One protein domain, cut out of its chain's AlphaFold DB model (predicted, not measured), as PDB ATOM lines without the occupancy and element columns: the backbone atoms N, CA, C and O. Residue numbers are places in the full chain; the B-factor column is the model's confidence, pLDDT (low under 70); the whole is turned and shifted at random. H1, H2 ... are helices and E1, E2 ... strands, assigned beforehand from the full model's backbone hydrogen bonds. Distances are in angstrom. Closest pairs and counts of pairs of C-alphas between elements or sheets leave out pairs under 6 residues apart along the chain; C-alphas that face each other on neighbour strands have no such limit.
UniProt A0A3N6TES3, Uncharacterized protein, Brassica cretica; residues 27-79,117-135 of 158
ATOM      1  N   ARG A  27     -31.087  56.566 -16.659       57.25
ATOM      2  CA  ARG A  27     -29.970  57.332 -17.240       57.25
ATOM      3  C   ARG A  27     -29.400  56.531 -18.414       57.25
ATOM      4  O   ARG A  27     -29.167  55.333 -18.270       57.25
ATOM      5  N   GLN A  28     -29.195  57.187 -19.552       47.69
ATOM      6  CA  GLN A  28     -28.664  56.558 -20.761       47.69
ATOM      7  C   GLN A  28     -27.329  55.840 -20.495       47.69
ATOM      8  O   GLN A  28     -26.428  56.447 -19.914       47.69
ATOM      9  N   PRO A  29     -27.125  54.632 -21.036       55.34
ATOM     10  CA  PRO A  29     -25.882  54.279 -21.690       55.34
ATOM     11  C   PRO A  29     -26.105  54.526 -23.184       55.34
ATOM     12  O   PRO A  29     -26.674  53.685 -23.879       55.34
ATOM     13  N   GLU A  30     -25.717  55.701 -23.684       55.69
ATOM     14  CA  GLU A  30     -25.517  55.843 -25.128       55.69
ATOM     15  C   GLU A  30     -24.226  55.084 -25.467       55.69
ATOM     16  O   GLU A  30     -23.122  55.556 -25.215       55.69
ATOM     17  N   ASP A  31     -24.419  53.843 -25.919       57.31
ATOM     18  CA  ASP A  31     -23.460  52.942 -26.561       57.31
ATOM     19  C   ASP A  31     -22.097  52.759 -25.866       57.31
ATOM     20  O   ASP A  31     -21.063  53.245 -26.325       57.31
ATOM     21  N   GLY A  32     -22.052  51.943 -24.805       64.06
ATOM     22  CA  GLY A  32     -20.777  51.392 -24.338       64.06
ATOM     23  C   GLY A  32     -20.743  50.866 -22.902       64.06
ATOM     24  O   GLY A  32     -21.682  51.059 -22.131       64.06
ATOM     25  N   PRO A  33     -19.648  50.178 -22.528       71.12
ATOM     26  CA  PRO A  33     -19.379  49.819 -21.143       71.12
ATOM     27  C   PRO A  33     -19.172  51.072 -20.287       71.12
ATOM     28  O   PRO A  33     -18.565  52.050 -20.720       71.12
ATOM     29  N   ILE A  34     -19.628  51.014 -19.039       74.31
ATOM     30  CA  ILE A  34     -19.397  52.077 -18.061       74.31
ATOM     31  C   ILE A  34     -17.909  52.071 -17.682       74.31
ATOM     32  O   ILE A  34     -17.390  50.999 -17.342       74.31
ATOM     33  N   PRO A  35     -17.214  53.223 -17.732       71.25
ATOM     34  CA  PRO A  35     -15.833  53.329 -17.275       71.25
ATOM     35  C   PRO A  35     -15.696  52.907 -15.806       71.25
ATOM     36  O   PRO A  35     -16.517  53.287 -14.977       71.25
ATOM     37  N   LEU A  36     -14.653  52.139 -15.489       72.94
ATOM     38  CA  LEU A  36     -14.339  51.680 -14.129       72.94
ATOM     39  C   LEU A  36     -13.126  52.455 -13.594       72.94
ATOM     40  O   LEU A  36     -12.203  52.721 -14.369       72.94
ATOM     41  N   PHE A  37     -13.066  52.781 -12.295       63.16
ATOM     42  CA  PHE A  37     -11.899  53.479 -11.722       63.16
ATOM     43  C   PHE A  37     -10.641  52.599 -11.697       63.16
ATOM     44  O   PHE A  37      -9.519  53.105 -11.783       63.16
ATOM     45  N   LYS A  38     -10.803  51.273 -11.613       63.88
ATOM     46  CA  LYS A  38      -9.724  50.295 -11.822       63.88
ATOM     47  C   LYS A  38      -9.863  49.643 -13.195       63.88
ATOM     48  O   LYS A  38     -10.920  49.119 -13.536       63.88
ATOM     49  N   ASN A  39      -8.763  49.599 -13.951       58.56
ATOM     50  CA  ASN A  39      -8.685  48.869 -15.217       58.56
ATOM     51  C   ASN A  39      -8.812  47.360 -14.966       58.56
ATOM     52  O   ASN A  39      -7.815  46.654 -14.818       58.56
ATOM     53  N   PHE A  40     -10.042  46.858 -14.926       63.97
ATOM     54  CA  PHE A  40     -10.328  45.439 -15.064       63.97
ATOM     55  C   PHE A  40     -10.469  45.136 -16.562       63.97
ATOM     56  O   PHE A  40     -11.498  45.473 -17.146       63.97
ATOM     57  N   PRO A  41      -9.471  44.507 -17.211       61.50
ATOM     58  CA  PRO A  41      -9.544  44.211 -18.644       61.50
ATOM     59  C   PRO A  41     -10.643  43.191 -18.983       61.50
ATOM     60  O   PRO A  41     -11.052  43.089 -20.134       61.50
ATOM     61  N   ASP A  42     -11.124  42.434 -17.989       76.94
ATOM     62  CA  ASP A  42     -12.188  41.442 -18.134       76.94
ATOM     63  C   ASP A  42     -13.152  41.514 -16.940       76.94
ATOM     64  O   ASP A  42     -12.867  41.026 -15.839       76.94
ATOM     65  N   THR A  43     -14.317  42.117 -17.169       72.38
ATOM     66  CA  THR A  43     -15.368  42.293 -16.158       72.38
ATOM     67  C   THR A  43     -15.995  40.971 -15.717       72.38
ATOM     68  O   THR A  43     -16.403  40.857 -14.563       72.38
ATOM     69  N   ARG A  44     -16.002  39.920 -16.555       75.19
ATOM     70  CA  ARG A  44     -16.479  38.583 -16.147       75.19
ATOM     71  C   ARG A  44     -15.525  37.912 -15.176       75.19
ATOM     72  O   ARG A  44     -15.973  37.201 -14.277       75.19
ATOM     73  N   LYS A  45     -14.215  38.084 -15.365       78.31
ATOM     74  CA  LYS A  45     -13.224  37.595 -14.395       78.31
ATOM     75  C   LYS A  45     -13.312  38.386 -13.100       78.31
ATOM     76  O   LYS A  45     -13.348  37.770 -12.039       78.31
ATOM     77  N   ALA A  46     -13.429  39.711 -13.194       76.62
ATOM     78  CA  ALA A  46     -13.581  40.576 -12.030       76.62
ATOM     79  C   ALA A  46     -14.832  40.221 -11.206       76.62
ATOM     80  O   ALA A  46     -14.730  40.051  -9.996       76.62
ATOM     81  N   ALA A  47     -15.978  39.974 -11.850       73.50
ATOM     82  CA  ALA A  47     -17.221  39.573 -11.179       73.50
ATOM     83  C   ALA A  47     -17.119  38.255 -10.381       73.50
ATOM     84  O   ALA A  47     -17.942  37.992  -9.506       73.50
ATOM     85  N   LYS A  48     -16.123  37.403 -10.665       77.25
ATOM     86  CA  LYS A  48     -15.895  36.140  -9.939       77.25
ATOM     87  C   LYS A  48     -14.982  36.289  -8.722       77.25
ATOM     88  O   LYS A  48     -14.857  35.330  -7.958       77.25
ATOM     89  N   ILE A  49     -14.332  37.439  -8.546       77.50
ATOM     90  CA  ILE A  49     -13.443  37.698  -7.410       77.50
ATOM     91  C   ILE A  49     -14.283  37.763  -6.129       77.50
ATOM     92  O   ILE A  49     -15.382  38.318  -6.118       77.50
ATOM     93  N   LEU A  50     -13.771  37.173  -5.044       71.81
ATOM     94  CA  LEU A  50     -14.485  37.073  -3.767       71.81
ATOM     95  C   LEU A  50     -14.879  38.451  -3.209       71.81
ATOM     96  O   LEU A  50     -15.984  38.600  -2.696       71.81
ATOM     97  N   GLU A  51     -14.004  39.445  -3.378       70.88
ATOM     98  CA  GLU A  51     -14.238  40.846  -3.000       70.88
ATOM     99  C   GLU A  51     -15.467  41.436  -3.705       70.88
ATOM    100  O   GLU A  51     -16.277  42.098  -3.066       70.88
ATOM    101  N   CYS A  52     -15.667  41.122  -4.989       69.25
ATOM    102  CA  CYS A  52     -16.833  41.572  -5.750       69.25
ATOM    103  C   CYS A  52     -18.116  40.839  -5.333       69.25
ATOM    104  O   CYS A  52     -19.198  41.418  -5.376       69.25
ATOM    105  N   ARG A  53     -18.013  39.556  -4.955       69.06
ATOM    106  CA  ARG A  53     -19.174  38.691  -4.677       69.06
ATOM    107  C   ARG A  53     -19.751  38.869  -3.273       69.06
ATOM    108  O   ARG A  53     -20.950  38.699  -3.093       69.06
ATOM    109  N   ASN A  54     -18.908  39.172  -2.291       69.00
ATOM    110  CA  ASN A  54     -19.296  39.255  -0.879       69.00
ATOM    111  C   ASN A  54     -19.322  40.701  -0.354       69.00
ATOM    112  O   ASN A  54     -19.243  40.911   0.857       69.00
ATOM    113  N   ARG A  55     -19.388  41.700  -1.242       70.75
ATOM    114  CA  ARG A  55     -19.390  43.108  -0.832       70.75
ATOM    115  C   ARG A  55     -20.650  43.476  -0.043       70.75
ATOM    116  O   ARG A  55     -21.715  42.875  -0.211       70.75
ATOM    117  N   ALA A  56     -20.512  44.491   0.806       67.38
ATOM    118  CA  ALA A  56     -21.652  45.139   1.437       67.38
ATOM    119  C   ALA A  56     -22.513  45.831   0.369       67.38
ATOM    120  O   ALA A  56     -21.995  46.301  -0.642       67.38
ATOM    121  N   ILE A  57     -23.826  45.857   0.584       66.25
ATOM    122  CA  ILE A  57     -24.741  46.628  -0.259       66.25
ATOM    123  C   ILE A  57     -24.730  48.051   0.267       66.25
ATOM    124  O   ILE A  57     -25.051  48.277   1.433       66.25
ATOM    125  N   GLU A  58     -24.369  48.983  -0.599       67.12
ATOM    126  CA  GLU A  58     -24.467  50.410  -0.336       67.12
ATOM    127  C   GLU A  58     -25.658  50.974  -1.112       67.12
ATOM    128  O   GLU A  58     -25.983  50.493  -2.198       67.12
ATOM    129  N   ASP A  59     -26.308  52.006  -0.574       66.00
ATOM    130  CA  ASP A  59     -27.423  52.685  -1.252       66.00
ATOM    131  C   ASP A  59     -26.954  53.442  -2.509       66.00
ATOM    132  O   ASP A  59     -27.751  53.818  -3.372       66.00
ATOM    133  N   THR A  60     -25.644  53.663  -2.635       69.56
ATOM    134  CA  THR A  60     -25.022  54.338  -3.769       69.56
ATOM    135  C   THR A  60     -24.365  53.344  -4.713       69.56
ATOM    136  O   THR A  60     -23.589  52.497  -4.288       69.56
ATOM    137  N   ARG A  61     -24.633  53.503  -6.015       69.88
ATOM    138  CA  ARG A  61     -23.970  52.743  -7.081       69.88
ATOM    139  C   ARG A  61     -22.454  52.958  -7.045       69.88
ATOM    140  O   ARG A  61     -22.009  54.105  -7.089       69.88
ATOM    141  N   ASP A  62     -21.692  51.871  -7.079       74.12
ATOM    142  CA  ASP A  62     -20.228  51.886  -7.059       74.12
ATOM    143  C   ASP A  62     -19.591  51.263  -8.332       74.12
ATOM    144  O   ASP A  62     -20.240  50.961  -9.345       74.12
ATOM    145  N   ASP A  63     -18.270  51.081  -8.291       76.25
ATOM    146  CA  ASP A  63     -17.486  50.441  -9.353       76.25
ATOM    147  C   ASP A  63     -17.806  48.950  -9.540       76.25
ATOM    148  O   ASP A  63     -17.734  48.427 -10.653       76.25
ATOM    149  N   TYR A  64     -18.179  48.251  -8.470       75.44
ATOM    150  CA  TYR A  64     -18.554  46.845  -8.523       75.44
ATOM    151  C   TYR A  64     -19.913  46.668  -9.205       75.44
ATOM    152  O   TYR A  64     -20.037  45.796 -10.065       75.44
ATOM    153  N   ASP A  65     -20.893  47.536  -8.932       76.31
ATOM    154  CA  ASP A  65     -22.153  47.593  -9.693       76.31
ATOM    155  C   ASP A  65     -21.883  47.798 -11.186       76.31
ATOM    156  O   ASP A  65     -22.538  47.214 -12.051       76.31
ATOM    157  N   SER A  66     -20.884  48.615 -11.510       80.44
ATOM    158  CA  SER A  66     -20.478  48.881 -12.890       80.44
ATOM    159  C   SER A  66     -19.786  47.668 -13.536       80.44
ATOM    160  O   SER A  66     -20.047  47.371 -14.704       80.44
ATOM    161  N   ILE A  67     -18.993  46.892 -12.783       82.44
ATOM    162  CA  ILE A  67     -18.432  45.602 -13.230       82.44
ATOM    163  C   ILE A  67     -19.549  44.609 -13.566       82.44
ATOM    164  O   ILE A  67     -19.521  44.004 -14.643       82.44
ATOM    165  N   PHE A  68     -20.532  44.444 -12.676       80.00
ATOM    166  CA  PHE A  68     -21.653  43.531 -12.910       80.00
ATOM    167  C   PHE A  68     -22.498  43.992 -14.094       80.00
ATOM    168  O   PHE A  68     -22.773  43.195 -14.989       80.00
ATOM    169  N   TYR A  69     -22.831  45.281 -14.164       82.31
ATOM    170  CA  TYR A  69     -23.548  45.862 -15.296       82.31
ATOM    171  C   TYR A  69     -22.837  45.586 -16.632       82.31
ATOM    172  O   TYR A  69     -23.443  45.066 -17.569       82.31
ATOM    173  N   ASN A  70     -21.527  45.835 -16.702       82.75
ATOM    174  CA  ASN A  70     -20.731  45.580 -17.903       82.75
ATOM    175  C   ASN A  70     -20.671  44.087 -18.264       82.75
ATOM    176  O   ASN A  70     -20.622  43.740 -19.443       82.75
ATOM    177  N   ALA A  71     -20.689  43.185 -17.277       83.12
ATOM    178  CA  ALA A  71     -20.790  41.750 -17.533       83.12
ATOM    179  C   ALA A  71     -22.157  41.368 -18.138       83.12
ATOM    180  O   ALA A  71     -22.221  40.518 -19.030       83.12
ATOM    181  N   TRP A  72     -23.234  42.032 -17.703       81.88
ATOM    182  CA  TRP A  72     -24.593  41.848 -18.218       81.88
ATOM    183  C   TRP A  72     -24.817  42.433 -19.621       81.88
ATOM    184  O   TRP A  72     -25.720  41.971 -20.322       81.88
ATOM    185  N   LEU A  73     -23.980  43.369 -20.093       82.00
ATOM    186  CA  LEU A  73     -24.060  43.891 -21.469       82.00
ATOM    187  C   LEU A  73     -23.934  42.792 -22.538       82.00
ATOM    188  O   LEU A  73     -24.539  42.890 -23.604       82.00
ATOM    189  N   GLN A  74     -23.185  41.730 -22.231       78.25
ATOM    190  CA  GLN A  74     -22.963  40.584 -23.119       78.25
ATOM    191  C   GLN A  74     -24.072  39.523 -23.042       78.25
ATOM    192  O   GLN A  74     -24.001  38.514 -23.744       78.25
ATOM    193  N   VAL A  75     -25.060  39.695 -22.161       80.50
ATOM    194  CA  VAL A  75     -26.168  38.752 -21.985       80.50
ATOM    195  C   VAL A  75     -27.357  39.225 -22.815       80.50
ATOM    196  O   VAL A  75     -27.838  40.349 -22.640       80.50
ATOM    197  N   SER A  76     -27.837  38.363 -23.715       81.69
ATOM    198  CA  SER A  76     -29.122  38.578 -24.387       81.69
ATOM    199  C   SER A  76     -30.239  38.357 -23.374       81.69
ATOM    200  O   SER A  76     -30.311  37.291 -22.761       81.69
ATOM    201  N   ILE A  77     -31.073  39.374 -23.165       79.69
ATOM    202  CA  ILE A  77     -32.257  39.280 -22.311       79.69
ATOM    203  C   ILE A  77     -33.454  39.339 -23.243       79.69
ATOM    204  O   ILE A  77     -33.695  40.359 -23.890       79.69
ATOM    205  N   GLU A  78     -34.179  38.233 -23.317       75.31
ATOM    206  CA  GLU A  78     -35.369  38.088 -24.145       75.31
ATOM    207  C   GLU A  78     -36.611  38.028 -23.252       75.31
ATOM    208  O   GLU A  78     -36.518  37.579 -22.106       75.31
ATOM    209  N   PRO A  79     -37.777  38.496 -23.730       69.94
ATOM    210  CA  PRO A  79     -39.014  38.371 -22.976       69.94
ATOM    211  C   PRO A  79     -39.279  36.902 -22.637       69.94
ATOM    212  O   PRO A  79     -39.357  36.055 -23.528       69.94
ATOM    213  N   TYR A 117     -37.717  45.696 -20.777       78.12
ATOM    214  CA  TYR A 117     -36.715  46.756 -20.806       78.12
ATOM    215  C   TYR A 117     -35.364  46.154 -20.404       78.12
ATOM    216  O   TYR A 117     -35.027  46.174 -19.217       78.12
ATOM    217  N   PRO A 118     -34.588  45.585 -21.352       78.12
ATOM    218  CA  PRO A 118     -33.347  44.880 -21.037       78.12
ATOM    219  C   PRO A 118     -32.392  45.732 -20.210       78.12
ATOM    220  O   PRO A 118     -31.769  45.234 -19.284       78.12
ATOM    221  N   GLU A 119     -32.330  47.029 -20.494       76.19
ATOM    222  CA  GLU A 119     -31.459  47.958 -19.786       76.19
ATOM    223  C   GLU A 119     -31.816  48.098 -18.301       76.19
ATOM    224  O   GLU A 119     -30.941  47.999 -17.442       76.19
ATOM    225  N   LEU A 120     -33.106  48.222 -17.975       78.25
ATOM    226  CA  LEU A 120     -33.565  48.254 -16.583       78.25
ATOM    227  C   LEU A 120     -33.279  46.932 -15.873       78.25
ATOM    228  O   LEU A 120     -32.837  46.931 -14.725       78.25
ATOM    229  N   VAL A 121     -33.465  45.805 -16.565       80.44
ATOM    230  CA  VAL A 121     -33.146  44.486 -16.006       80.44
ATOM    231  C   VAL A 121     -31.652  44.366 -15.722       80.44
ATOM    232  O   VAL A 121     -31.278  43.899 -14.651       80.44
ATOM    233  N   ARG A 122     -30.781  44.828 -16.626       82.94
ATOM    234  CA  ARG A 122     -29.323  44.822 -16.419       82.94
ATOM    235  C   ARG A 122     -28.921  45.678 -15.225       82.94
ATOM    236  O   ARG A 122     -28.109  45.236 -14.419       82.94
ATOM    237  N   GLN A 123     -29.495  46.872 -15.098       78.12
ATOM    238  CA  GLN A 123     -29.235  47.767 -13.969       78.12
ATOM    239  C   GLN A 123     -29.698  47.152 -12.650       78.12
ATOM    240  O   GLN A 123     -28.928  47.121 -11.694       78.12
ATOM    241  N   PHE A 124     -30.906  46.589 -12.615       80.31
ATOM    242  CA  PHE A 124     -31.410  45.889 -11.440       80.31
ATOM    243  C   PHE A 124     -30.496  44.720 -11.064       80.31
ATOM    244  O   PHE A 124     -29.949  44.693  -9.964       80.31
ATOM    245  N   MET A 125     -30.238  43.807 -12.002       81.50
ATOM    246  CA  MET A 125     -29.423  42.611 -11.766       81.50
ATOM    247  C   MET A 125     -27.974  42.924 -11.381       81.50
ATOM    248  O   MET A 125     -27.340  42.107 -10.719       81.50
ATOM    249  N   ALA A 126     -27.441  44.085 -11.766       79.38
ATOM    250  CA  ALA A 126     -26.111  44.523 -11.356       79.38
ATOM    251  C   ALA A 126     -26.019  44.888  -9.863       79.38
ATOM    252  O   ALA A 126     -24.947  44.761  -9.274       79.38
ATOM    253  N   THR A 127     -27.140  45.298  -9.267       75.12
ATOM    254  CA  THR A 127     -27.235  45.741  -7.862       75.12
ATOM    255  C   THR A 127     -27.755  44.663  -6.910       75.12
ATOM    256  O   THR A 127     -27.776  44.862  -5.697       75.12
ATOM    257  N   VAL A 128     -28.213  43.525  -7.439       75.25
ATOM    258  CA  VAL A 128     -28.782  42.438  -6.634       75.25
ATOM    259  C   VAL A 128     -27.669  41.592  -6.031       75.25
ATOM    260  O   VAL A 128     -26.863  41.004  -6.750       75.25
ATOM    261  N   ASN A 129     -27.709  41.432  -4.710       67.56
ATOM    262  CA  ASN A 129     -26.923  40.429  -4.001       67.56
ATOM    263  C   ASN A 129     -27.830  39.322  -3.454       67.56
ATOM    264  O   ASN A 129     -28.902  39.571  -2.896       67.56
ATOM    265  N   VAL A 130     -27.371  38.083  -3.625       67.94
ATOM    266  CA  VAL A 130     -28.047  36.865  -3.172       67.94
ATOM    267  C   VAL A 130     -27.308  36.330  -1.954       67.94
ATOM    268  O   VAL A 130     -26.173  35.864  -2.070       67.94
ATOM    269  N   TYR A 131     -27.965  36.358  -0.795       62.59
ATOM    270  CA  TYR A 131     -27.431  35.756   0.424       62.59
ATOM    271  C   TYR A 131     -28.036  34.376   0.649       62.59
ATOM    272  O   TYR A 131     -29.258  34.218   0.644       62.59
ATOM    273  N   TYR A 132     -27.168  33.394   0.886       60.66
ATOM    274  CA  TYR A 132     -27.559  32.069   1.352       60.66
ATOM    275  C   TYR A 132     -27.307  31.967   2.849       60.66
ATOM    276  O   TYR A 132     -26.258  32.386   3.339       60.66
ATOM    277  N   THR A 133     -28.240  31.350   3.565       60.12
ATOM    278  CA  THR A 133     -28.087  31.023   4.989       60.12
ATOM    279  C   THR A 133     -26.900  30.093   5.246       60.12
ATOM    280  O   THR A 133     -26.248  30.214   6.280       60.12
ATOM    281  N   HIS A 134     -26.564  29.217   4.291       59.25
ATOM    282  CA  HIS A 134     -25.429  28.300   4.386       59.25
ATOM    283  C   HIS A 134     -24.578  28.305   3.105       59.25
ATOM    284  O   HIS A 134     -24.918  27.676   2.105       59.25
ATOM    285  N   ASP A 135     -23.404  28.943   3.151       57.91
ATOM    286  CA  ASP A 135     -22.485  29.064   1.997       57.91
ATOM    287  C   ASP A 135     -21.954  27.701   1.489       57.91
ATOM    288  O   ASP A 135     -21.578  27.544   0.327       57.91
TER     289      ASP A 135
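What this domain is: This is residues 27 to 79 and 117 to 135 of the 158 residues of an uncharacterized protein of Brassica cretica (UniProt A0A3N6TES3). Two ten-residue helices, H3 and H4, make the core, crossing at a steep tilt and running opposite ways; the short helix H1 packs on another side of H3, and the short helix H2 is near H3. The strand E1 follows H4 directly along the chain, with no residue between them, and is apart from H3, and the long opening stretch of the printed part, residues 27 to 42, has no named element. The printed part has 72 residues, with four named helices and one named strand in the order H1, H2, H3, H4, E1; E1 pairs with no named strand. The class is mostly helix, with 28 helix and 4 strand residues in named elements, under half of those printed. The whole is compact, with a radius of gyration of the C-alphas of 12.5 A, and spans 38 by 32 by 23 A.

How they stand to each other: Begin with H3, residues 63 to 72, whose centre is 2.6 A from the mean of the C-alphas. H4, residues 118 to 127, touches H3: look at Phe 68 and Ala 126, their closest C-alphas, 4.8 A apart. Their lines stand at a steep tilt of 41 degrees, and they run opposite ways. H1, residues 43 to 46, also touches H3, and its closest C-alphas are those of Thr 43 and Ile 67, 5.4 A apart. H2, residues 50 to 53, is close to H3 but not clearly touching, with the C-alphas of Cys 52 and Tyr 64 closest at 6.2 A. E1, residues 128 to 131, meets H4 only through their link, and E1 and H3 are apart. H1 and H4 are apart, as are H2 and H4. In H3 each O i to N i+4 pair is within hydrogen-bond range, in H4 5 of 6 are, and H1 and H2 are too short for such a pair.

Where its parts are: Find C-alpha 63 at (-17.486, 50.441, -9.353); from there H3 runs 14.2 A to C-alpha 72. H4 starts at C-alpha 118, at (-33.347, 44.880, -21.037), and is 14.5 A long. E1 follows for 9.8 A, ending at C-alpha 131 at (-27.431, 35.756, 0.424). H1 and H2 are 4.8 A and 5.0 A long.

The domain as a whole: The two C-alphas farthest apart are those of Glu 30 and His 134, at 40.4 A. Residues 80 to 116 are not printed; C-alphas 79 and 117 are 9.0 A apart across this cut, which falls in the link from H3 to H4. Of the links that are printed whole, H1 to H2 and H4 to E1 are tight, and H2 to H3 is short. The mean pLDDT of the printed part is 71.9, and 28 residues are under 70, among them residues 27 to 32, 56 to 61 and 129 to 135.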